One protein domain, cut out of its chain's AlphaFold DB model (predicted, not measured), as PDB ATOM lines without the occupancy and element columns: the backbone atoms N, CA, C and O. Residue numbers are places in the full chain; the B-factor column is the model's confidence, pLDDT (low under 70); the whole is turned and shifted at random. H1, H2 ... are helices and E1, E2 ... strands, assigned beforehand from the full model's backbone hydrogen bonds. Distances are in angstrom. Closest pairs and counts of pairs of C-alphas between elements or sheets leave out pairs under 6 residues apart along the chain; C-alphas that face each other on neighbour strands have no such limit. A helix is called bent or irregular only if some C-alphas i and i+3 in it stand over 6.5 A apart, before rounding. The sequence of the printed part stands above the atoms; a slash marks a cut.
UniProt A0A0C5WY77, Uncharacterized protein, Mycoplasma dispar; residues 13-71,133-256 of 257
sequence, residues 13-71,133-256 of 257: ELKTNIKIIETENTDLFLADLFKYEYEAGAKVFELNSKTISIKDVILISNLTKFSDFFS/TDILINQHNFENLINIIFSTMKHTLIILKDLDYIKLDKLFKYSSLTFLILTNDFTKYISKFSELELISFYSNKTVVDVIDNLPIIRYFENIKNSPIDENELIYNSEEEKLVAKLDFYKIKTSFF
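AT A GLANCE: This is residues 13 to 71 and 133 to 256 of the 257 residues of an uncharacterized protein of Mycoplasma dispar (UniProt A0A0C5WY77). A strongly twisted sheet of six strands makes the middle of the model, with H1 and the small hairpin E2 and E3 on one side of it and H3 and H4 on the other. H5 and H6 lie beyond the E8 end of the sheet, H2 at the E4 end. The printed part has 183 residues, with six named helices and eight named strands in the order E1 H1 E2 E3 E4 H2 E5 H3 E6 H4 E7 E8 H5 H6. The large sheet is mixed, in the order E4 E5 E6 E1 E7 E8; the class is mixed, helices and strands. The whole is compact, with a radius of gyration of the C-alphas of 17.3 A and spans of 57 by 39 by 27 A.

IN THESE COORDINATES: E1, residues 18 to 22, begins at C-alpha 18 (84.997, 173.454, 177.917). H1, residues 26 to 40, is 21.1 A long. E2 is residues 45 to 47, E3 50 to 52 and E4 58 to 60. H2, residues 142 to 152, measures 15.6 A and begins at C-alpha 142 (84.224, 167.050, 162.531). E5 is residues 157 to 161, H3 168 to 171, E6 178 to 183, 16.3 A long, H4 193 to 198, E7 199 to 203 and E8 206 to 209. H5, residues 214 to 224, spans 15.0 A; H6, residues 238 to 255, spans 25.7 A and ends at C-alpha 255 (92.097, 193.233, 183.079).

HOW THE PARTS SIT: E1 is parallel to E6, with N 21 and O 181 2.8 A apart, and to E7, with N 200 and O 20 2.8 A apart. E5 is parallel to E6, N 158 to O 178 2.8 A, and to the edge strand E4, N 159 to O 58 2.7 A. E7 and the other edge strand, E8, form an antiparallel hairpin, N 201 to O 208 2.8 A. E2 and E3 form another hairpin, N 52 to O 45 2.8 A; residues 13 to 14 pair, parallel, with 46 to 47 of E2. E5, H3, E6 is a strand-helix-strand unit, two parallel neighbour strands with a helix between; E6, H4, E7 is a split one, with E1 between its strands. Both crossovers are right-handed. H1 only grazes the sheet with residues 26 to 30, H3 with 168 to 171 and H6 with 252 to 255. H4 is on the sheet at a height of 8.3 A, over none of the strands; it is irregular, but only just, with C-alphas 194 and 197 6.7 A apart. H2 is only just not on the sheet, with 4 pairs of C-alphas within 10 A. H5 is close to H6 but not clearly touching, the closest C-alphas, of Ile 216 and Ile 251, being 7.8 A apart. In H1, H2 and H5 every O i to N i+4 pair is within hydrogen-bond range, in H6 13 of 14, in H4 0 of 2, with 2 of 3 O i to N i+3 pairs; H3 is too short for an O i to N i+4 pair.

THE WHOLE: The two C-alphas farthest apart, of Ser 71 and Asn 225, are 57.0 A apart. Residues 72 to 132 are not printed; C-alphas 71 and 133 are 9.8 A apart across this cut. The link from H5 to H6, residues 225 to 237, is long. The mean pLDDT of the printed part is 90.7, and residues 255 to 256 are under 70.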
ATOM      1  N   GLU A  13      94.432 175.902 184.068       89.06
ATOM      2  CA  GLU A  13      93.437 175.180 184.868       89.06
ATOM      3  C   GLU A  13      92.127 174.986 184.082       89.06
ATOM      4  O   GLU A  13      91.531 175.948 183.591       89.06
ATOM      5  N   LEU A  14      91.666 173.743 183.963       89.25
ATOM      6  CA  LEU A  14      90.439 173.337 183.276       89.25
ATOM      7  C   LEU A  14      89.409 172.890 184.323       89.25
ATOM      8  O   LEU A  14      89.374 171.727 184.727       89.25
ATOM      9  N   LYS A  15      88.579 173.831 184.788       84.25
ATOM     10  CA  LYS A  15      87.536 173.583 185.808       84.25
ATOM     11  C   LYS A  15      86.270 172.945 185.241       84.25
ATOM     12  O   LYS A  15      85.487 172.344 185.971       84.25
ATOM     13  N   THR A  16      86.068 173.096 183.942       87.12
ATOM     14  CA  THR A  16      84.901 172.645 183.189       87.12
ATOM     15  C   THR A  16      85.358 171.808 181.997       87.12
ATOM     16  O   THR A  16      86.526 171.820 181.604       87.12
ATOM     17  N   ASN A  17      84.418 171.094 181.376       91.25
ATOM     18  CA  ASN A  17      84.702 170.331 180.160       91.25
ATOM     19  C   ASN A  17      84.970 171.214 178.934       91.25
ATOM     20  O   ASN A  17      85.401 170.693 177.912       91.25
ATOM     21  N   ILE A  18      84.707 172.520 179.003       95.50
ATOM     22  CA  ILE A  18      84.997 173.454 177.917       95.50
ATOM     23  C   ILE A  18      85.635 174.706 178.497       95.50
ATOM     24  O   ILE A  18      85.057 175.338 179.378       95.50
ATOM     25  N   LYS A  19      86.787 175.087 177.955       95.69
ATOM     26  CA  LYS A  19      87.455 176.356 178.231       95.69
ATOM     27  C   LYS A  19      87.779 177.054 176.920       95.69
ATOM     28  O   LYS A  19      88.200 176.401 175.968       95.69
ATOM     29  N   ILE A  20      87.602 178.366 176.869       97.19
ATOM     30  CA  ILE A  20      87.939 179.211 175.725       97.19
ATOM     31  C   ILE A  20      89.066 180.137 176.161       97.19
ATOM     32  O   ILE A  20      88.905 180.879 177.119       97.19
ATOM     33  N   ILE A  21      90.198 180.117 175.468       95.56
ATOM     34  CA  ILE A  21      91.278 181.080 175.685       95.56
ATOM     35  C   ILE A  21      91.347 181.993 174.469       95.56
ATOM     36  O   ILE A  21      91.701 181.563 173.368       95.56
ATOM     37  N   GLU A  22      91.038 183.267 174.691       94.69
ATOM     38  CA  GLU A  22      91.293 184.308 173.711       94.69
ATOM     39  C   GLU A  22      92.746 184.787 173.800       94.69
ATOM     40  O   GLU A  22      93.213 185.251 174.845       94.69
ATOM     41  N   THR A  23      93.450 184.736 172.674       92.62
ATOM     42  CA  THR A  23      94.817 185.228 172.516       92.62
ATOM     43  C   THR A  23      95.011 185.855 171.141       92.62
ATOM     44  O   THR A  23      94.427 185.421 170.156       92.62
ATOM     45  N   GLU A  24      95.864 186.875 171.050       92.06
ATOM     46  CA  GLU A  24      96.220 187.482 169.762       92.06
ATOM     47  C   GLU A  24      96.930 186.496 168.825       92.06
ATOM     48  O   GLU A  24      96.819 186.616 167.606       92.06
ATOM     49  N   ASN A  25      97.655 185.519 169.385       94.12
ATOM     50  CA  ASN A  25      98.403 184.531 168.623       94.12
ATOM     51  C   ASN A  25      98.353 183.159 169.310       94.12
ATOM     52  O   ASN A  25      99.072 182.888 170.275       94.12
ATOM     53  N   THR A  26      97.503 182.282 168.776       95.38
ATOM     54  CA  THR A  26      97.278 180.922 169.282       95.38
ATOM     55  C   THR A  26      98.510 180.027 169.142       95.38
ATOM     56  O   THR A  26      98.762 179.200 170.015       95.38
ATOM     57  N   ASP A  27      99.314 180.213 168.092       95.19
ATOM     58  CA  ASP A  27     100.568 179.478 167.889       95.19
ATOM     59  C   ASP A  27     101.628 179.873 168.920       95.19
ATOM     60  O   ASP A  27     102.280 179.007 169.503       95.19
ATOM     61  N   LEU A  28     101.770 181.174 169.196       90.38
ATOM     62  CA  LEU A  28     102.701 181.670 170.211       90.38
ATOM     63  C   LEU A  28     102.314 181.181 171.609       90.38
ATOM     64  O   LEU A  28     103.185 180.752 172.360       90.38
ATOM     65  N   PHE A  29     101.018 181.186 171.933       92.69
ATOM     66  CA  PHE A  29     100.518 180.619 173.184       92.69
ATOM     67  C   PHE A  29     100.923 179.144 173.344       92.69
ATOM     68  O   PHE A  29     101.501 178.769 174.364       92.69
ATOM     69  N   LEU A  30     100.684 178.309 172.324       93.62
ATOM     70  CA  LEU A  30     101.071 176.893 172.349       93.62
ATOM     71  C   LEU A  30     102.593 176.706 172.448       93.62
ATOM     72  O   LEU A  30     103.058 175.834 173.184       93.62
ATOM     73  N   ALA A  31     103.370 177.531 171.742       91.06
ATOM     74  CA  ALA A  31     104.828 177.502 171.801       91.06
ATOM     75  C   ALA A  31     105.355 177.860 173.200       91.06
ATOM     76  O   ALA A  31     106.269 177.197 173.694       91.06
ATOM     77  N   ASP A  32     104.762 178.859 173.856       89.00
ATOM     78  CA  ASP A  32     105.117 179.251 175.221       89.00
ATOM     79  C   ASP A  32     104.803 178.135 176.230       89.00
ATOM     80  O   ASP A  32     105.640 177.847 177.089       89.00
ATOM     81  N   LEU A  33     103.664 177.443 176.090       90.69
ATOM     82  CA  LEU A  33     103.354 176.261 176.907       90.69
ATOM     83  C   LEU A  33     104.374 175.136 176.682       90.69
ATOM     84  O   LEU A  33     104.918 174.589 177.640       90.69
ATOM     85  N   PHE A  34     104.676 174.805 175.424       90.69
ATOM     86  CA  PHE A  34     105.649 173.759 175.099       90.69
ATOM     87  C   PHE A  34     107.036 174.068 175.670       90.69
ATOM     88  O   PHE A  34     107.688 173.196 176.248       90.69
ATOM     89  N   LYS A  35     107.473 175.322 175.532       88.00
ATOM     90  CA  LYS A  35     108.745 175.797 176.068       88.00
ATOM     91  C   LYS A  35     108.777 175.708 177.590       88.00
ATOM     92  O   LYS A  35     109.744 175.183 178.134       88.00
ATOM     93  N   TYR A  36     107.723 176.164 178.265       87.81
ATOM     94  CA  TYR A  36     107.626 176.067 179.717       87.81
ATOM     95  C   TYR A  36     107.687 174.613 180.193       87.81
ATOM     96  O   TYR A  36     108.470 174.308 181.088       87.81
ATOM     97  N   GLU A  37     106.932 173.702 179.572       89.06
ATOM     98  CA  GLU A  37     106.958 172.287 179.957       89.06
ATOM     99  C   GLU A  37     108.351 171.669 179.787       89.06
ATOM    100  O   GLU A  37     108.805 170.898 180.634       89.06
ATOM    101  N   TYR A  38     109.049 172.032 178.707       88.31
ATOM    102  CA  TYR A  38     110.411 171.580 178.447       88.31
ATOM    103  C   TYR A  38     111.422 172.126 179.468       88.31
ATOM    104  O   TYR A  38     112.242 171.365 179.977       88.31
ATOM    105  N   GLU A  39     111.367 173.424 179.772       87.81
ATOM    106  CA  GLU A  39     112.328 174.097 180.656       87.81
ATOM    107  C   GLU A  39     112.084 173.793 182.141       87.81
ATOM    108  O   GLU A  39     113.035 173.587 182.893       87.81
ATOM    109  N   ALA A  40     110.820 173.751 182.571       85.19
ATOM    110  CA  ALA A  40     110.443 173.546 183.968       85.19
ATOM    111  C   ALA A  40     110.278 172.064 184.345       85.19
ATOM    112  O   ALA A  40     110.196 171.741 185.530       85.19
ATOM    113  N   GLY A  41     110.174 171.160 183.363       84.75
ATOM    114  CA  GLY A  41     109.829 169.755 183.605       84.75
ATOM    115  C   GLY A  41     108.433 169.574 184.219       84.75
ATOM    116  O   GLY A  41     108.154 168.540 184.828       84.75
ATOM    117  N   ALA A  42     107.568 170.583 184.088       86.50
ATOM    118  CA  ALA A  42     106.246 170.644 184.694       86.50
ATOM    119  C   ALA A  42     105.163 170.660 183.614       86.50
ATOM    120  O   ALA A  42     105.208 171.449 182.676       86.50
ATOM    121  N   LYS A  43     104.168 169.789 183.769       91.19
ATOM    122  CA  LYS A  43     103.014 169.695 182.872       91.19
ATOM    123  C   LYS A  43     102.172 170.973 182.914       91.19
ATOM    124  O   LYS A  43     101.981 171.550 183.982       91.19
ATOM    125  N   VAL A  44     101.652 171.375 181.758       90.94
ATOM    126  CA  VAL A  44     101.028 172.696 181.565       90.94
ATOM    127  C   VAL A  44      99.521 172.747 181.772       90.94
ATOM    128  O   VAL A  44      98.986 173.839 181.908       90.94
ATOM    129  N   PHE A  45      98.817 171.617 181.793       92.19
ATOM    130  CA  PHE A  45      97.365 171.596 181.980       92.19
ATOM    131  C   PHE A  45      97.008 170.937 183.306       92.19
ATOM    132  O   PHE A  45      97.604 169.923 183.665       92.19
ATOM    133  N   GLU A  46      96.002 171.461 183.998       90.44
ATOM    134  CA  GLU A  46      95.409 170.828 185.175       90.44
ATOM    135  C   GLU A  46      93.922 170.570 184.941       90.44
ATOM    136  O   GLU A  46      93.165 171.490 184.652       90.44
ATOM    137  N   LEU A  47      93.504 169.313 185.078       88.25
ATOM    138  CA  LEU A  47      92.117 168.871 184.955       88.25
ATOM    139  C   LEU A  47      91.790 167.947 186.128       88.25
ATOM    140  O   LEU A  47      92.381 166.872 186.251       88.25
ATOM    141  N   ASN A  48      90.841 168.331 186.986       82.56
ATOM    142  CA  ASN A  48      90.442 167.550 188.169       82.56
ATOM    143  C   ASN A  48      91.644 167.111 189.037       82.56
ATOM    144  O   ASN A  48      91.787 165.930 189.365       82.56
ATOM    145  N   SER A  49      92.552 168.050 189.334       83.62
ATOM    146  CA  SER A  49      93.809 167.820 190.074       83.62
ATOM    147  C   SER A  49      94.800 166.850 189.415       83.62
ATOM    148  O   SER A  49      95.797 166.462 190.026       83.62
ATOM    149  N   LYS A  50      94.561 166.444 188.163       89.06
ATOM    150  CA  LYS A  50      95.529 165.709 187.347       89.06
ATOM    151  C   LYS A  50      96.235 166.675 186.421       89.06
ATOM    152  O   LYS A  50      95.594 167.453 185.720       89.06
ATOM    153  N   THR A  51      97.555 166.562 186.364       91.44
ATOM    154  CA  THR A  51      98.357 167.338 185.429       91.44
ATOM    155  C   THR A  51      98.534 166.589 184.106       91.44
ATOM    156  O   THR A  51      98.852 165.390 184.077       91.44
ATOM    157  N   ILE A  52      98.336 167.296 182.996       93.00
ATOM    158  CA  ILE A  52      98.374 166.772 181.625       93.00
ATOM    159  C   ILE A  52      99.471 167.509 180.849       93.00
ATOM    160  O   ILE A  52      99.595 168.732 180.931       93.00
ATOM    161  N   SER A  53     100.303 166.744 180.140       93.56
ATOM    162  CA  SER A  53     101.358 167.284 179.277       93.56
ATOM    163  C   SER A  53     100.756 167.820 177.984       93.56
ATOM    164  O   SER A  53      99.823 167.222 177.451       93.56
ATOM    165  N   ILE A  54     101.339 168.877 177.415       92.38
ATOM    166  CA  ILE A  54     100.991 169.334 176.059       92.38
ATOM    167  C   ILE A  54     101.260 168.277 174.983       92.38
ATOM    168  O   ILE A  54     100.690 168.341 173.902       92.38
ATOM    169  N   LYS A  55     102.109 167.285 175.263       91.44
ATOM    170  CA  LYS A  55     102.409 166.182 174.341       91.44
ATOM    171  C   LYS A  55     101.321 165.107 174.336       91.44
ATOM    172  O   LYS A  55     101.256 164.334 173.386       91.44
ATOM    173  N   ASP A  56     100.479 165.077 175.368       92.12
ATOM    174  CA  ASP A  56      99.421 164.079 175.554       92.12
ATOM    175  C   ASP A  56      98.037 164.592 175.096       92.12
ATOM    176  O   ASP A  56      97.017 163.948 175.351       92.12
ATOM    177  N   VAL A  57      97.974 165.762 174.449       94.38
ATOM    178  CA  VAL A  57      96.720 166.372 173.971       94.38
ATOM    179  C   VAL A  57      96.502 166.113 172.486       94.38
ATOM    180  O   VAL A  57      97.443 165.958 171.708       94.38
ATOM    181  N   ILE A  58      95.240 166.136 172.070       95.56
ATOM    182  CA  ILE A  58      94.877 166.143 170.655       95.56
ATOM    183  C   ILE A  58      94.760 167.592 170.194       95.56
ATOM    184  O   ILE A  58      93.961 168.336 170.750       95.56
ATOM    185  N   LEU A  59      95.497 167.990 169.158       96.56
ATOM    186  CA  LEU A  59      95.366 169.308 168.532       96.56
ATOM    187  C   LEU A  59      94.628 169.193 167.193       96.56
ATOM    188  O   LEU A  59      95.084 168.497 166.288       96.56
ATOM    189  N   ILE A  60      93.513 169.911 167.055       97.50
ATOM    190  CA  ILE A  60      92.743 170.017 165.811       97.50
ATOM    191  C   ILE A  60      92.760 171.472 165.342       97.50
ATOM    192  O   ILE A  60      92.382 172.382 166.076       97.50
ATOM    193  N   SER A  61      93.183 171.673 164.100       96.81
ATOM    194  CA  SER A  61      93.257 172.952 163.397       96.81
ATOM    195  C   SER A  61      92.712 172.803 161.974       96.81
ATOM    196  O   SER A  61      92.439 171.689 161.523       96.81
ATOM    197  N   ASN A  62      92.629 173.906 161.226       94.94
ATOM    198  CA  ASN A  62      92.222 173.887 159.813       94.94
ATOM    199  C   ASN A  62      93.165 173.076 158.895       94.94
ATOM    200  O   ASN A  62      92.822 172.825 157.743       94.94
ATOM    201  N   LEU A  63      94.348 172.679 159.380       95.75
ATOM    202  CA  LEU A  63      95.316 171.859 158.641       95.75
ATOM    203  C   LEU A  63      95.352 170.398 159.099       95.75
ATOM    204  O   LEU A  63      96.116 169.607 158.551       95.75
ATOM    205  N   THR A  64      94.556 170.036 160.103       96.88
ATOM    206  CA  THR A  64      94.564 168.681 160.648       96.88
ATOM    207  C   THR A  64      93.852 167.724 159.694       96.88
ATOM    208  O   THR A  64      92.746 167.996 159.210       96.88
ATOM    209  N   LYS A  65      94.497 166.588 159.427       95.62
ATOM    210  CA  LYS A  65      94.041 165.573 158.480       95.62
ATOM    211  C   LYS A  65      93.377 164.417 159.217       95.62
ATOM    212  O   LYS A  65      93.720 164.095 160.351       95.62
ATOM    213  N   PHE A  66      92.462 163.718 158.550       92.50
ATOM    214  CA  PHE A  66      91.882 162.483 159.096       92.50
ATOM    215  C   PHE A  66      92.937 161.397 159.334       92.50
ATOM    216  O   PHE A  66      92.844 160.644 160.305       92.50
ATOM    217  N   SER A  67      93.969 161.335 158.490       92.00
ATOM    218  CA  SER A  67      95.073 160.380 158.633       92.00
ATOM    219  C   SER A  67      95.882 160.555 159.917       92.00
ATOM    220  O   SER A  67      96.552 159.613 160.333       92.00
ATOM    221  N   ASP A  68      95.803 161.720 160.568       91.56
ATOM    222  CA  ASP A  68      96.461 161.959 161.858       91.56
ATOM    223  C   ASP A  68      95.801 161.129 162.977       91.56
ATOM    224  O   ASP A  68      96.435 160.802 163.980       91.56
ATOM    225  N   PHE A  69      94.537 160.733 162.780       90.88
ATOM    226  CA  PHE A  69      93.737 159.951 163.726       90.88
ATOM    227  C   PHE A  69      93.519 158.508 163.297       90.88
ATOM    228  O   PHE A  69      93.332 157.640 164.151       90.88
ATOM    229  N   PHE A  70      93.519 158.235 161.994       90.38
ATOM    230  CA  PHE A  70      93.130 156.943 161.444       90.38
ATOM    231  C   PHE A  70      94.276 156.275 160.698       90.38
ATOM    232  O   PHE A  70      94.845 156.821 159.758       90.38
ATOM    233  N   SER A  71      94.587 155.044 161.100       86.12
ATOM    234  CA  SER A  71      95.601 154.213 160.459       86.12
ATOM    235  C   SER A  71      95.124 152.772 160.330       86.12
ATOM    236  O   SER A  71      94.332 152.280 161.130       86.12
ATOM    237  N   THR A 133      95.081 160.367 152.573       91.88
ATOM    238  CA  THR A 133      95.834 161.141 153.567       91.88
ATOM    239  C   THR A 133      95.571 162.636 153.499       91.88
ATOM    240  O   THR A 133      95.947 163.351 154.421       91.88
ATOM    241  N   ASP A 134      94.931 163.137 152.443       93.75
ATOM    242  CA  ASP A 134      94.782 164.581 152.229       93.75
ATOM    243  C   ASP A 134      93.395 165.133 152.590       93.75
ATOM    244  O   ASP A 134      93.132 166.326 152.423       93.75
ATOM    245  N   ILE A 135      92.514 164.309 153.166       94.69
ATOM    246  CA  ILE A 135      91.216 164.778 153.669       94.69
ATOM    247  C   ILE A 135      91.406 165.567 154.968       94.69
ATOM    248  O   ILE A 135      91.727 165.013 156.025       94.69
ATOM    249  N   LEU A 136      91.128 166.867 154.885       96.00
ATOM    250  CA  LEU A 136      91.093 167.780 156.022       96.00
ATOM    251  C   LEU A 136      89.812 167.633 156.850       96.00
ATOM    252  O   LEU A 136      88.722 167.335 156.338       96.00
ATOM    253  N   ILE A 137      89.945 167.912 158.143       95.56
ATOM    254  CA  ILE A 137      88.807 168.064 159.048       95.56
ATOM    255  C   ILE A 137      88.123 169.406 158.784       95.56
ATOM    256  O   ILE A 137      88.765 170.441 158.641       95.56
ATOM    257  N   ASN A 138      86.796 169.375 158.698       93.94
ATOM    258  CA  ASN A 138      85.944 170.525 158.438       93.94
ATOM    259  C   ASN A 138      84.595 170.376 159.157       93.94
ATOM    260  O   ASN A 138      84.308 169.367 159.802       93.94
ATOM    261  N   GLN A 139      83.726 171.375 159.008       92.94
ATOM    262  CA  GLN A 139      82.411 171.413 159.650       92.94
ATOM    263  C   GLN A 139      81.535 170.174 159.394       92.94
ATOM    264  O   GLN A 139      80.766 169.786 160.273       92.94
ATOM    265  N   HIS A 140      81.618 169.557 158.211       92.50
ATOM    266  CA  HIS A 140      80.749 168.441 157.829       92.50
ATOM    267  C   HIS A 140      81.184 167.107 158.431       92.50
ATOM    268  O   HIS A 140      80.347 166.236 158.652       92.50
ATOM    269  N   ASN A 141      82.484 166.929 158.675       93.19
ATOM    270  CA  ASN A 141      83.049 165.654 159.115       93.19
ATOM    271  C   ASN A 141      83.600 165.689 160.554       93.19
ATOM    272  O   ASN A 141      83.845 164.628 161.129       93.19
ATOM    273  N   PHE A 142      83.727 166.872 161.165       94.62
ATOM    274  CA  PHE A 142      84.224 167.050 162.531       94.62
ATOM    275  C   PHE A 142      83.440 166.235 163.566       94.62
ATOM    276  O   PHE A 142      84.043 165.540 164.376       94.62
ATOM    277  N   GLU A 143      82.104 166.263 163.524       92.75
ATOM    278  CA  GLU A 143      81.287 165.508 164.488       92.75
ATOM    279  C   GLU A 143      81.541 163.999 164.405       92.75
ATOM    280  O   GLU A 143      81.617 163.332 165.435       92.75
ATOM    281  N   ASN A 144      81.742 163.463 163.197       93.25
ATOM    282  CA  ASN A 144      82.054 162.046 163.013       93.25
ATOM    283  C   ASN A 144      83.393 161.692 163.668       93.25
ATOM    284  O   ASN A 144      83.481 160.684 164.367       93.25
ATOM    285  N   LEU A 145      84.410 162.542 163.502       93.56
ATOM    286  CA  LEU A 145      85.698 162.365 164.167       93.56
ATOM    287  C   LEU A 145      85.547 162.392 165.694       93.56
ATOM    288  O   LEU A 145      86.030 161.484 166.368       93.56
ATOM    289  N   ILE A 146      84.866 163.402 166.244       93.69
ATOM    290  CA  ILE A 146      84.705 163.530 167.698       93.69
ATOM    291  C   ILE A 146      83.900 162.364 168.275       93.69
ATOM    292  O   ILE A 146      84.271 161.857 169.327       93.69
ATOM    293  N   ASN A 147      82.869 161.869 167.584       92.31
ATOM    294  CA  ASN A 147      82.131 160.672 168.001       92.31
ATOM    295  C   ASN A 147      83.049 159.441 168.109       92.31
ATOM    296  O   ASN A 147      82.956 158.665 169.066       92.31
ATOM    297  N   ILE A 148      83.970 159.271 167.157       91.75
ATOM    298  CA  ILE A 148      84.932 158.167 167.186       91.75
ATOM    299  C   ILE A 148      85.932 158.351 168.336       91.75
ATOM    300  O   ILE A 148      86.144 157.419 169.112       91.75
ATOM    301  N   ILE A 149      86.493 159.550 168.517       91.25
ATOM    302  CA  ILE A 149      87.402 159.843 169.639       91.25
ATOM    303  C   ILE A 149      86.690 159.615 170.978       91.25
ATOM    304  O   ILE A 149      87.215 158.923 171.842       91.25
ATOM    305  N   PHE A 150      85.466 160.120 171.133       89.38
ATOM    306  CA  PHE A 150      84.652 159.976 172.341       89.38
ATOM    307  C   PHE A 150      84.379 158.512 172.712       89.38
ATOM    308  O   PHE A 150      84.364 158.162 173.893       89.38
ATOM    309  N   SER A 151      84.161 157.647 171.717       86.50
ATOM    310  CA  SER A 151      83.895 156.219 171.946       86.50
ATOM    311  C   SER A 151      85.149 155.399 172.255       86.50
ATOM    312  O   SER A 151      85.048 154.340 172.874       86.50
ATOM    313  N   THR A 152      86.329 155.881 171.861       84.56
ATOM    314  CA  THR A 152      87.590 155.129 171.958       84.56
ATOM    315  C   THR A 152      88.534 155.650 173.037       84.56
ATOM    316  O   THR A 152      89.307 154.878 173.603       84.56
ATOM    317  N   MET A 153      88.467 156.940 173.359       82.56
ATOM    318  CA  MET A 153      89.369 157.612 174.285       82.56
ATOM    319  C   MET A 153      88.590 158.190 175.469       82.56
ATOM    320  O   MET A 153      87.527 158.786 175.315       82.56
ATOM    321  N   LYS A 154      89.119 158.005 176.684       78.25
ATOM    322  CA  LYS A 154      88.517 158.523 177.921       78.25
ATOM    323  C   LYS A 154      89.371 159.646 178.493       78.25
ATOM    324  O   LYS A 154      90.584 159.483 178.597       78.25
ATOM    325  N   HIS A 155      88.722 160.718 178.958       77.62
ATOM    326  CA  HIS A 155      89.366 161.837 179.659       77.62
ATOM    327  C   HIS A 155      90.481 162.503 178.843       77.62
ATOM    328  O   HIS A 155      91.550 162.816 179.364       77.62
ATOM    329  N   THR A 156      90.231 162.688 177.549       88.31
ATOM    330  CA  THR A 156      91.182 163.299 176.621       88.31
ATOM    331  C   THR A 156      90.953 164.800 176.539       88.31
ATOM    332  O   THR A 156      89.816 165.255 176.395       88.31
ATOM    333  N   LEU A 157      92.048 165.558 176.610       95.06
ATOM    334  CA  LEU A 157      92.056 166.987 176.332       95.06
ATOM    335  C   LEU A 157      92.241 167.208 174.828       95.06
ATOM    336  O   LEU A 157      93.234 166.769 174.243       95.06
ATOM    337  N   ILE A 158      91.276 167.890 174.217       97.06
ATOM    338  CA  ILE A 158      91.264 168.243 172.801       97.06
ATOM    339  C   ILE A 158      91.384 169.760 172.683       97.06
ATOM    340  O   ILE A 158      90.520 170.504 173.143       97.06
ATOM    341  N   ILE A 159      92.448 170.220 172.038       97.88
ATOM    342  CA  ILE A 159      92.661 171.617 171.692       97.88
ATOM    343  C   ILE A 159      92.056 171.872 170.310       97.88
ATOM    344  O   ILE A 159      92.472 171.271 169.319       97.88
ATOM    345  N   LEU A 160      91.082 172.776 170.245       98.12
ATOM    346  CA  LEU A 160      90.450 173.246 169.015       98.12
ATOM    347  C   LEU A 160      91.022 174.624 168.683       98.12
ATOM    348  O   LEU A 160      90.706 175.605 169.355       98.12
ATOM    349  N   LYS A 161      91.891 174.698 167.675       97.38
ATOM    350  CA  LYS A 161      92.638 175.909 167.326       97.38
ATOM    351  C   LYS A 161      92.049 176.591 166.097       97.38
ATOM    352  O   LYS A 161      92.101 176.030 165.003       97.38
ATOM    353  N   ASP A 162      91.560 177.817 166.280       95.25
ATOM    354  CA  ASP A 162      91.102 178.712 165.208       95.25
ATOM    355  C   ASP A 162      90.032 178.079 164.289       95.25
ATOM    356  O   ASP A 162      90.049 178.238 163.065       95.25
ATOM    357  N   LEU A 163      89.107 177.315 164.883       95.69
ATOM    358  CA  LEU A 163      88.013 176.645 164.175       95.69
ATOM    359  C   LEU A 163      86.710 177.429 164.349       95.69
ATOM    360  O   LEU A 163      86.078 177.356 165.402       95.69
ATOM    361  N   ASP A 164      86.283 178.156 163.320       91.12
ATOM    362  CA  ASP A 164      85.115 179.052 163.396       91.12
ATOM    363  C   ASP A 164      83.760 178.318 163.359       91.12
ATOM    364  O   ASP A 164      82.725 178.886 163.696       91.12
ATOM    365  N   TYR A 165      83.741 177.046 162.956       91.94
ATOM    366  CA  TYR A 165      82.510 176.260 162.798       91.94
ATOM    367  C   TYR A 165      82.069 175.504 164.065       91.94
ATOM    368  O   TYR A 165      81.073 174.772 164.041       91.94
ATOM    369  N   ILE A 166      82.819 175.629 165.160       94.44
ATOM    370  CA  ILE A 166      82.530 174.953 166.427       94.44
ATOM    371  C   ILE A 166      81.382 175.663 167.144       94.44
ATOM    372  O   ILE A 166      81.340 176.886 167.215       94.44
ATOM    373  N   LYS A 167      80.468 174.880 167.723       91.19
ATOM    374  CA  LYS A 167      79.371 175.386 168.554       91.19
ATOM    375  C   LYS A 167      79.378 174.695 169.915       91.19
ATOM    376  O   LYS A 167      79.531 173.473 169.974       91.19
ATOM    377  N   LEU A 168      79.223 175.462 170.995       92.69
ATOM    378  CA  LEU A 168      79.329 174.951 172.368       92.69
ATOM    379  C   LEU A 168      78.271 173.885 172.687       92.69
ATOM    380  O   LEU A 168      78.600 172.845 173.256       92.69
ATOM    381  N   ASP A 169      77.032 174.085 172.237       88.75
ATOM    382  CA  ASP A 169      75.910 173.144 172.382       88.75
ATOM    383  C   ASP A 169      76.216 171.741 171.827       88.75
ATOM    384  O   ASP A 169      75.775 170.727 172.375       88.75
ATOM    385  N   LYS A 170      77.012 171.665 170.757       90.88
ATOM    386  CA  LYS A 170      77.477 170.398 170.183       90.88
ATOM    387  C   LYS A 170      78.554 169.742 171.037       90.88
ATOM    388  O   LYS A 170      78.545 168.522 171.170       90.88
ATOM    389  N   LEU A 171      79.451 170.530 171.625       93.62
ATOM    390  CA  LEU A 171      80.552 170.025 172.445       93.62
ATOM    391  C   LEU A 171      80.087 169.503 173.808       93.62
ATOM    392  O   LEU A 171      80.594 168.484 174.272       93.62
ATOM    393  N   PHE A 172      79.086 170.140 174.425       90.19
ATOM    394  CA  PHE A 172      78.557 169.724 175.732       90.19
ATOM    395  C   PHE A 172      78.016 168.284 175.757       90.19
ATOM    396  O   PHE A 172      77.931 167.678 176.825       90.19
ATOM    397  N   LYS A 173      77.699 167.702 174.592       90.81
ATOM    398  CA  LYS A 173      77.274 166.299 174.459       90.81
ATOM    399  C   LYS A 173      78.373 165.303 174.848       90.81
ATOM    400  O   LYS A 173      78.065 164.168 175.206       90.81
ATOM    401  N   TYR A 174      79.639 165.713 174.806       91.50
ATOM    402  CA  TYR A 174      80.795 164.846 175.016       91.50
ATOM    403  C   TYR A 174      81.366 164.985 176.431       91.50
ATOM    404  O   TYR A 174      82.478 165.463 176.633       91.50
ATOM    405  N   SER A 175      80.611 164.540 177.434       86.00
ATOM    406  CA  SER A 175      80.934 164.747 178.857       86.00
ATOM    407  C   SER A 175      82.248 164.114 179.353       86.00
ATOM    408  O   SER A 175      82.744 164.505 180.408       86.00
ATOM    409  N   SER A 176      82.805 163.140 178.630       86.44
ATOM    410  CA  SER A 176      84.077 162.474 178.955       86.44
ATOM    411  C   SER A 176      85.302 163.132 178.313       86.44
ATOM    412  O   SER A 176      86.428 162.728 178.619       86.44
ATOM    413  N   LEU A 177      85.092 164.109 177.427       93.19
ATOM    414  CA  LEU A 177      86.138 164.874 176.763       93.19
ATOM    415  C   LEU A 177      86.214 166.270 177.371       93.19
ATOM    416  O   LEU A 177      85.216 166.831 177.828       93.19
ATOM    417  N   THR A 178      87.414 166.835 177.347       95.19
ATOM    418  CA  THR A 178      87.642 168.228 177.718       95.19
ATOM    419  C   THR A 178      88.113 168.978 176.486       95.19
ATOM    420  O   THR A 178      89.055 168.549 175.824       95.19
ATOM    421  N   PHE A 179      87.469 170.095 176.173       97.19
ATOM    422  CA  PHE A 179      87.795 170.940 175.035       97.19
ATOM    423  C   PHE A 179      88.448 172.234 175.500       97.19
ATOM    424  O   PHE A 179      87.909 172.953 176.340       97.19
ATOM    425  N   LEU A 180      89.589 172.548 174.902       97.75
ATOM    426  CA  LEU A 180      90.235 173.845 175.009       97.75
ATOM    427  C   LEU A 180      90.148 174.542 173.653       97.75
ATOM    428  O   LEU A 180      90.815 174.146 172.701       97.75
ATOM    429  N   ILE A 181      89.317 175.570 173.553       98.12
ATOM    430  CA  ILE A 181      89.167 176.373 172.344       98.12
ATOM    431  C   ILE A 181      90.189 177.504 172.394       98.12
ATOM    432  O   ILE A 181      90.179 178.307 173.325       98.12
ATOM    433  N   LEU A 182      91.064 177.574 171.395       97.75
ATOM    434  CA  LEU A 182      92.016 178.668 171.216       97.75
ATOM    435  C   LEU A 182      91.560 179.530 170.049       97.75
ATOM    436  O   LEU A 182      91.318 179.018 168.953       97.75
ATOM    437  N   THR A 183      91.445 180.829 170.290       96.62
ATOM    438  CA  THR A 183      90.934 181.766 169.291       96.62
ATOM    439  C   THR A 183      91.464 183.173 169.520       96.62
ATOM    440  O   THR A 183      91.906 183.511 170.615       96.62
ATOM    441  N   ASN A 184      91.371 184.015 168.496       93.94
ATOM    442  CA  ASN A 184      91.555 185.459 168.610       93.94
ATOM    443  C   ASN A 184      90.252 186.227 168.881       93.94
ATOM    444  O   ASN A 184      90.291 187.446 169.044       93.94
ATOM    445  N   ASP A 185      89.113 185.534 168.895       92.75
ATOM    446  CA  ASP A 185      87.797 186.133 169.073       92.75
ATOM    447  C   ASP A 185      86.844 185.144 169.756       92.75
ATOM    448  O   ASP A 185      86.202 184.316 169.099       92.75
ATOM    449  N   PHE A 186      86.729 185.231 171.087       93.69
ATOM    450  CA  PHE A 186      85.845 184.327 171.836       93.69
ATOM    451  C   PHE A 186      84.364 184.521 171.476       93.69
ATOM    452  O   PHE A 186      83.562 183.598 171.646       93.69
ATOM    453  N   THR A 187      83.984 185.700 170.959       91.69
ATOM    454  CA  THR A 187      82.578 186.045 170.682       91.69
ATOM    455  C   THR A 187      81.963 185.160 169.602       91.69
ATOM    456  O   THR A 187      80.745 185.096 169.485       91.69
ATOM    457  N   LYS A 188      82.784 184.444 168.824       91.31
ATOM    458  CA  LYS A 188      82.340 183.459 167.831       91.31
ATOM    459  C   LYS A 188      81.702 182.211 168.446       91.31
ATOM    460  O   LYS A 188      80.908 181.560 167.775       91.31
ATOM    461  N   TYR A 189      82.060 181.877 169.684       93.56
ATOM    462  CA  TYR A 189      81.699 180.605 170.315       93.56
ATOM    463  C   TYR A 189      80.590 180.757 171.343       93.56
ATOM    464  O   TYR A 189      79.777 179.848 171.496       93.56
ATOM    465  N   ILE A 190      80.559 181.893 172.038       92.94
ATOM    466  CA  ILE A 190      79.532 182.176 173.032       92.94
ATOM    467  C   ILE A 190      78.326 182.867 172.395       92.94
ATOM    468  O   ILE A 190      78.439 183.647 171.448       92.94
ATOM    469  N   SER A 191      77.174 182.606 172.985       91.31
ATOM    470  CA  SER A 191      75.888 183.197 172.653       91.31
ATOM    471  C   SER A 191      75.212 183.825 173.869       91.31
ATOM    472  O   SER A 191      74.463 184.777 173.683       91.31
ATOM    473  N   LYS A 192      75.488 183.344 175.091       94.19
ATOM    474  CA  LYS A 192      74.814 183.761 176.334       94.19
ATOM    475  C   LYS A 192      75.777 184.318 177.375       94.19
ATOM    476  O   LYS A 192      76.950 183.952 177.401       94.19
ATOM    477  N   PHE A 193      75.272 185.148 178.287       93.00
ATOM    478  CA  PHE A 193      76.074 185.700 179.385       93.00
ATOM    479  C   PHE A 193      76.557 184.633 180.384       93.00
ATOM    480  O   PHE A 193      77.650 184.757 180.933       93.00
ATOM    481  N   SER A 194      75.801 183.554 180.586       92.88
ATOM    482  CA  SER A 194      76.197 182.403 181.411       92.88
ATOM    483  C   SER A 194      77.419 181.661 180.862       92.88
ATOM    484  O   SER A 194      78.152 181.029 181.614       92.88
ATOM    485  N   GLU A 195      77.709 181.793 179.568       94.38
ATOM    486  CA  GLU A 195      78.876 181.175 178.930       94.38
ATOM    487  C   GLU A 195      80.158 182.007 179.117       94.38
ATOM    488  O   GLU A 195      81.243 181.544 178.761       94.38
ATOM    489  N   LEU A 196      80.070 183.214 179.695       92.81
ATOM    490  CA  LEU A 196      81.231 184.084 179.909       92.81
ATOM    491  C   LEU A 196      82.268 183.479 180.860       92.81
ATOM    492  O   LEU A 196      83.459 183.717 180.686       92.81
ATOM    493  N   GLU A 197      81.840 182.664 181.822       91.81
ATOM    494  CA  GLU A 197      82.732 181.991 182.779       91.81
ATOM    495  C   GLU A 197      83.579 180.880 182.138       91.81
ATOM    496  O   GLU A 197      84.511 180.357 182.748       91.81
ATOM    497  N   LEU A 198      83.293 180.519 180.882       94.50
ATOM    498  CA  LEU A 198      84.122 179.592 180.111       94.50
ATOM    499  C   LEU A 198      85.367 180.279 179.531       94.50
ATOM    500  O   LEU A 198      86.222 179.595 178.964       94.50
ATOM    501  N   ILE A 199      85.455 181.609 179.613       93.75
ATOM    502  CA  ILE A 199      86.433 182.417 178.887       93.75
ATOM    503  C   ILE A 199      87.622 182.764 179.768       93.75
ATOM    504  O   ILE A 199      87.498 183.149 180.932       93.75
ATOM    505  N   SER A 200      88.784 182.746 179.136       92.00
ATOM    506  CA  SER A 200      90.015 183.299 179.659       92.00
ATOM    507  C   SER A 200      90.697 184.159 178.614       92.00
ATOM    508  O   SER A 200      90.591 183.928 177.410       92.00
ATOM    509  N   PHE A 201      91.474 185.119 179.085       90.50
ATOM    510  CA  PHE A 201      92.299 185.975 178.253       90.50
ATOM    511  C   PHE A 201      93.764 185.654 178.487       90.50
ATOM    512  O   PHE A 201      94.217 185.634 179.630       90.50
ATOM    513  N   TYR A 202      94.518 185.451 177.413       87.69
ATOM    514  CA  TYR A 202      95.964 185.319 177.495       87.69
ATOM    515  C   TYR A 202      96.657 186.579 176.983       87.69
ATOM    516  O   TYR A 202      96.501 186.967 175.824       87.69
ATOM    517  N   SER A 203      97.445 187.204 177.855       83.25
ATOM    518  CA  SER A 203      98.311 188.333 177.519       83.25
ATOM    519  C   SER A 203      99.522 188.357 178.441       83.25
ATOM    520  O   SER A 203      99.434 187.948 179.598       83.25
ATOM    521  N   ASN A 204     100.668 188.823 177.937       79.75
ATOM    522  CA  ASN A 204     101.914 188.933 178.704       79.75
ATOM    523  C   ASN A 204     102.259 187.648 179.482       79.75
ATOM    524  O   ASN A 204     102.585 187.695 180.667       79.75
ATOM    525  N   LYS A 205     102.144 186.489 178.820       78.44
ATOM    526  CA  LYS A 205     102.396 185.157 179.405       78.44
ATOM    527  C   LYS A 205     101.506 184.775 180.585       78.44
ATOM    528  O   LYS A 205     101.802 183.822 181.294       78.44
ATOM    529  N   THR A 206     100.397 185.479 180.768       79.50
ATOM    530  CA  THR A 206      99.453 185.249 181.857       79.50
ATOM    531  C   THR A 206      98.098 184.879 181.277       79.50
ATOM    532  O   THR A 206      97.598 185.566 180.388       79.50
ATOM    533  N   VAL A 207      97.502 183.802 181.789       86.25
ATOM    534  CA  VAL A 207      96.097 183.459 181.544       86.25
ATOM    535  C   VAL A 207      95.262 184.054 182.673       86.25
ATOM    536  O   VAL A 207      95.547 183.818 183.846       86.25
ATOM    537  N   VAL A 208      94.242 184.829 182.318       85.31
ATOM    538  CA  VAL A 208      93.293 185.455 183.242       85.31
ATOM    539  C   VAL A 208      91.911 184.886 182.968       85.31
ATOM    540  O   VAL A 208      91.367 185.096 181.888       85.31
ATOM    541  N   ASP A 209      91.354 184.165 183.935       88.06
ATOM    542  CA  ASP A 209      90.026 183.560 183.832       88.06
ATOM    543  C   ASP A 209      88.923 184.565 184.189       88.06
ATOM    544  O   ASP A 209      89.063 185.353 185.131       88.06
ATOM    545  N   VAL A 210      87.793 184.493 183.485       89.19
ATOM    546  CA  VAL A 210      86.541 185.111 183.929       89.19
ATOM    547  C   VAL A 210      85.930 184.206 184.999       89.19
ATOM    548  O   VAL A 210      85.406 183.141 184.700       89.19
ATOM    549  N   ILE A 211      86.046 184.608 186.265       85.62
ATOM    550  CA  ILE A 211      85.602 183.794 187.413       85.62
ATOM    551  C   ILE A 211      84.105 183.970 187.704       85.62
ATOM    552  O   ILE A 211      83.487 183.075 188.265       85.62
ATOM    553  N   ASP A 212      83.559 185.137 187.372       88.31
ATOM    554  CA  ASP A 212      82.176 185.525 187.638       88.31
ATOM    555  C   ASP A 212      81.706 186.408 186.477       88.31
ATOM    556  O   ASP A 212      82.379 187.383 186.111       88.31
ATOM    557  N   ASN A 213      80.574 186.055 185.872       90.19
ATOM    558  CA  ASN A 213      79.981 186.817 184.777       90.19
ATOM    559  C   ASN A 213      79.240 188.084 185.247       90.19
ATOM    560  O   ASN A 213      79.051 189.010 184.452       90.19
ATOM    561  N   LEU A 214      78.864 188.181 186.523       91.31
ATOM    562  CA  LEU A 214      77.995 189.231 187.048       91.31
ATOM    563  C   LEU A 214      78.562 190.652 186.878       91.31
ATOM    564  O   LEU A 214      77.802 191.553 186.511       91.31
ATOM    565  N   PRO A 215      79.869 190.918 187.087       89.88
ATOM    566  CA  PRO A 215      80.438 192.237 186.815       89.88
ATOM    567  C   PRO A 215      80.313 192.649 185.344       89.88
ATOM    568  O   PRO A 215      80.105 193.827 185.053       89.88
ATOM    569  N   ILE A 216      80.419 191.685 184.425       90.75
ATOM    570  CA  ILE A 216      80.279 191.918 182.986       90.75
ATOM    571  C   ILE A 216      78.809 192.169 182.648       90.75
ATOM    572  O   ILE A 216      78.511 193.147 181.968       90.75
ATOM    573  N   ILE A 217      77.890 191.358 183.180       92.62
ATOM    574  CA  ILE A 217      76.442 191.566 183.031       92.62
ATOM    575  C   ILE A 217      76.069 192.989 183.463       92.62
ATOM    576  O   ILE A 217      75.518 193.739 182.663       92.62
ATOM    577  N   ARG A 218      76.487 193.420 184.660       91.44
ATOM    578  CA  ARG A 218      76.225 194.778 185.173       91.44
ATOM    579  C   ARG A 218      76.770 195.887 184.278       91.44
ATOM    580  O   ARG A 218      76.171 196.957 184.180       91.44
ATOM    581  N   TYR A 219      77.918 195.669 183.638       91.62
ATOM    582  CA  TYR A 219      78.452 196.618 182.661       91.62
ATOM    583  C   TYR A 219      77.494 196.776 181.469       91.62
ATOM    584  O   TYR A 219      77.178 197.904 181.089       91.62
ATOM    585  N   PHE A 220      76.975 195.671 180.928       90.94
ATOM    586  CA  PHE A 220      76.001 195.708 179.835       90.94
ATOM    587  C   PHE A 220      74.627 196.241 180.272       90.94
ATOM    588  O   PHE A 220      74.020 196.996 179.515       90.94
ATOM    589  N   GLU A 221      74.162 195.937 181.487       92.75
ATOM    590  CA  GLU A 221      72.918 196.491 182.050       92.75
ATOM    591  C   GLU A 221      72.962 198.022 182.108       92.75
ATOM    592  O   GLU A 221      72.001 198.690 181.731       92.75
ATOM    593  N   ASN A 222      74.103 198.592 182.511       91.81
ATOM    594  CA  ASN A 222      74.296 200.043 182.550       91.81
ATOM    595  C   ASN A 222      74.270 200.684 181.153       91.81
ATOM    596  O   ASN A 222      73.801 201.811 181.011       91.81
ATOM    597  N   ILE A 223      74.769 199.989 180.125       88.81
ATOM    598  CA  ILE A 223      74.748 200.477 178.736       88.81
ATOM    599  C   ILE A 223      73.339 200.392 178.149       88.81
ATOM    600  O   ILE A 223      72.878 201.345 177.521       88.81
ATOM    601  N   LYS A 224      72.656 199.259 178.345       87.81
ATOM    602  CA  LYS A 224      71.306 199.017 177.817       87.81
ATOM    603  C   LYS A 224      70.214 199.728 178.623       87.81
ATOM    604  O   LYS A 224      69.108 199.906 178.120       87.81
ATOM    605  N   ASN A 225      70.524 200.150 179.851       91.31
ATOM    606  CA  ASN A 225      69.575 200.684 180.825       91.31
ATOM    607  C   ASN A 225      68.401 199.716 181.085       91.31
ATOM    608  O   ASN A 225      67.237 200.115 181.158       91.31
ATOM    609  N   SER A 226      68.716 198.425 181.192       92.56
ATOM    610  CA  SER A 226      67.761 197.341 181.426       92.56
ATOM    611  C   SER A 226      68.439 196.180 182.159       92.56
ATOM    612  O   SER A 226      69.634 195.967 181.942       92.56
ATOM    613  N   PRO A 227      67.710 195.414 182.991       93.00
ATOM    614  CA  PRO A 227      68.241 194.185 183.574       93.00
ATOM    615  C   PRO A 227      68.519 193.143 182.484       93.00
ATOM    616  O   PRO A 227      67.831 193.136 181.460       93.00
ATOM    617  N   ILE A 228      69.504 192.275 182.712       93.06
ATOM    618  CA  ILE A 228      69.898 191.203 181.786       93.06
ATOM    619  C   ILE A 228      69.813 189.856 182.508       93.06
ATOM    620  O   ILE A 228      70.363 189.691 183.596       93.06
ATOM    621  N   ASP A 229      69.146 188.880 181.886       92.69
ATOM    622  CA  ASP A 229      69.163 187.485 182.348       92.69
ATOM    623  C   ASP A 229      70.446 186.788 181.870       92.69
ATOM    624  O   ASP A 229      70.874 186.964 180.729       92.69
ATOM    625  N   GLU A 230      71.067 185.962 182.713       91.50
ATOM    626  CA  GLU A 230      72.307 185.257 182.357       91.50
ATOM    627  C   GLU A 230      72.146 184.339 181.129       91.50
ATOM    628  O   GLU A 230      73.101 184.095 180.392       91.50
ATOM    629  N   ASN A 231      70.935 183.837 180.877       93.19
ATOM    630  CA  ASN A 231      70.629 182.961 179.753       93.19
ATOM    631  C   ASN A 231      70.148 183.722 178.511       93.19
ATOM    632  O   ASN A 231      69.880 183.083 177.484       93.19
ATOM    633  N   GLU A 232      70.045 185.051 178.586       93.25
ATOM    634  CA  GLU A 232      69.766 185.920 177.445       93.25
ATOM    635  C   GLU A 232      70.906 185.849 176.422       93.25
ATOM    636  O   GLU A 232      72.082 185.688 176.767       93.25
ATOM    637  N   LEU A 233      70.551 185.988 175.142       91.94
ATOM    638  CA  LEU A 233      71.535 186.156 174.083       91.94
ATOM    639  C   LEU A 233      72.294 187.474 174.270       91.94
ATOM    640  O   LEU A 233      71.705 188.527 174.502       91.94
ATOM    641  N   ILE A 234      73.613 187.431 174.104       91.25
ATOM    642  CA  ILE A 234      74.462 188.625 174.179       91.25
ATOM    643  C   ILE A 234      74.106 189.598 173.044       91.25
ATOM    644  O   ILE A 234      74.087 190.815 173.246       91.25
ATOM    645  N   TYR A 235      73.809 189.051 171.865       89.81
ATOM    646  CA  TYR A 235      73.458 189.779 170.651       89.81
ATOM    647  C   TYR A 235      72.454 188.972 169.811       89.81
ATOM    648  O   TYR A 235      72.524 187.744 169.751       89.81
ATOM    649  N   ASN A 236      71.534 189.667 169.140       86.31
ATOM    650  CA  ASN A 236      70.505 189.086 168.268       86.31
ATOM    651  C   ASN A 236      70.771 189.338 166.774       86.31
ATOM    652  O   ASN A 236      70.074 188.793 165.917       86.31
ATOM    653  N   SER A 237      71.768 190.163 166.449       88.19
ATOM    654  CA  SER A 237      72.172 190.499 165.081       88.19
ATOM    655  C   SER A 237      73.694 190.627 164.956       88.19
ATOM    656  O   SER A 237      74.403 190.802 165.949       88.19
ATOM    657  N   GLU A 238      74.216 190.564 163.727       85.88
ATOM    658  CA  GLU A 238      75.650 190.776 163.460       85.88
ATOM    659  C   GLU A 238      76.106 192.210 163.784       85.88
ATOM    660  O   GLU A 238      77.244 192.431 164.202       85.88
ATOM    661  N   GLU A 239      75.214 193.194 163.652       88.56
ATOM    662  CA  GLU A 239      75.484 194.584 164.035       88.56
ATOM    663  C   GLU A 239      75.643 194.711 165.555       88.56
ATOM    664  O   GLU A 239      76.619 195.290 166.035       88.56
ATOM    665  N   GLU A 240      74.738 194.098 166.324       88.19
ATOM    666  CA  GLU A 240      74.844 194.034 167.785       88.19
ATOM    667  C   GLU A 240      76.094 193.272 168.230       88.19
ATOM    668  O   GLU A 240      76.752 193.677 169.188       88.19
ATOM    669  N   LYS A 241      76.474 192.213 167.508       89.00
ATOM    670  CA  LYS A 241      77.698 191.451 167.776       89.00
ATOM    671  C   LYS A 241      78.949 192.317 167.646       89.00
ATOM    672  O   LYS A 241      79.830 192.255 168.504       89.00
ATOM    673  N   LEU A 242      79.029 193.148 166.605       88.12
ATOM    674  CA  LEU A 242      80.135 194.091 166.412       88.12
ATOM    675  C   LEU A 242      80.229 195.100 167.562       88.12
ATOM    676  O   LEU A 242      81.325 195.351 168.068       88.12
ATOM    677  N   VAL A 243      79.093 195.644 168.005       89.19
ATOM    678  CA  VAL A 243      79.042 196.570 169.148       89.19
ATOM    679  C   VAL A 243      79.473 195.866 170.435       89.19
ATOM    680  O   VAL A 243      80.377 196.347 171.121       89.19
ATOM    681  N   ALA A 244      78.914 194.688 170.719       88.56
ATOM    682  CA  ALA A 244      79.269 193.893 171.890       88.56
ATOM    683  C   ALA A 244      80.767 193.555 171.912       88.56
ATOM    684  O   ALA A 244      81.406 193.646 172.957       88.56
ATOM    685  N   LYS A 245      81.363 193.242 170.755       90.38
ATOM    686  CA  LYS A 245      82.803 192.980 170.631       90.38
ATOM    687  C   LYS A 245      83.657 194.186 171.033       90.38
ATOM    688  O   LYS A 245      84.670 194.015 171.711       90.38
ATOM    689  N   LEU A 246      83.256 195.404 170.661       89.50
ATOM    690  CA  LEU A 246      83.949 196.625 171.090       89.50
ATOM    691  C   LEU A 246      83.865 196.820 172.606       89.50
ATOM    692  O   LEU A 246      84.836 197.241 173.237       89.50
ATOM    693  N   ASP A 247      82.721 196.502 173.200       89.88
ATOM    694  CA  ASP A 247      82.525 196.596 174.642       89.88
ATOM    695  C   ASP A 247      83.312 195.533 175.413       89.88
ATOM    696  O   ASP A 247      83.996 195.861 176.386       89.88
ATOM    697  N   PHE A 248      83.347 194.295 174.921       90.00
ATOM    698  CA  PHE A 248      84.233 193.265 175.455       90.00
ATOM    699  C   PHE A 248      85.704 193.639 175.331       90.00
ATOM    700  O   PHE A 248      86.465 193.381 176.260       90.00
ATOM    701  N   TYR A 249      86.119 194.300 174.249       88.00
ATOM    702  CA  TYR A 249      87.486 194.803 174.133       88.00
ATOM    703  C   TYR A 249      87.807 195.824 175.235       88.00
ATOM    704  O   TYR A 249      88.853 195.729 175.880       88.00
ATOM    705  N   LYS A 250      86.896 196.764 175.527       86.31
ATOM    706  CA  LYS A 250      87.080 197.718 176.637       86.31
ATOM    707  C   LYS A 250      87.218 196.990 177.973       86.31
ATOM    708  O   LYS A 250      88.176 197.258 178.701       86.31
ATOM    709  N   ILE A 251      86.324 196.039 178.258       84.50
ATOM    710  CA  ILE A 251      86.382 195.203 179.466       84.50
ATOM    711  C   ILE A 251      87.721 194.460 179.527       84.50
ATOM    712  O   ILE A 251      88.431 194.554 180.527       84.50
ATOM    713  N   LYS A 252      88.133 193.811 178.434       82.12
ATOM    714  CA  LYS A 252      89.400 193.079 178.337       82.12
ATOM    715  C   LYS A 252      90.595 193.958 178.682       82.12
ATOM    716  O   LYS A 252      91.437 193.566 179.484       82.12
ATOM    717  N   THR A 253      90.666 195.167 178.123       81.50
ATOM    718  CA  THR A 253      91.776 196.087 178.418       81.50
ATOM    719  C   THR A 253      91.836 196.507 179.885       81.50
ATOM    720  O   THR A 253      92.906 196.886 180.347       81.50
ATOM    721  N   SER A 254      90.726 196.429 180.626       77.94
ATOM    722  CA  SER A 254      90.718 196.698 182.067       77.94
ATOM    723  C   SER A 254      91.339 195.576 182.905       77.94
ATOM    724  O   SER A 254      91.791 195.851 184.010       77.94
ATOM    725  N   PHE A 255      91.432 194.345 182.383       68.06
ATOM    726  CA  PHE A 255      92.097 193.233 183.079       68.06
ATOM    727  C   PHE A 255      93.627 193.299 183.008       68.06
ATOM    728  O   PHE A 255      94.301 192.678 183.826       68.06
ATOM    729  N   PHE A 256      94.178 194.029 182.035       68.06
ATOM    730  CA  PHE A 256      95.620 194.078 181.756       68.06
ATOM    731  C   PHE A 256      96.256 195.463 181.973       68.06
ATOM    732  O   PHE A 256      97.413 195.661 181.600       68.06
TER     733      PHE A 256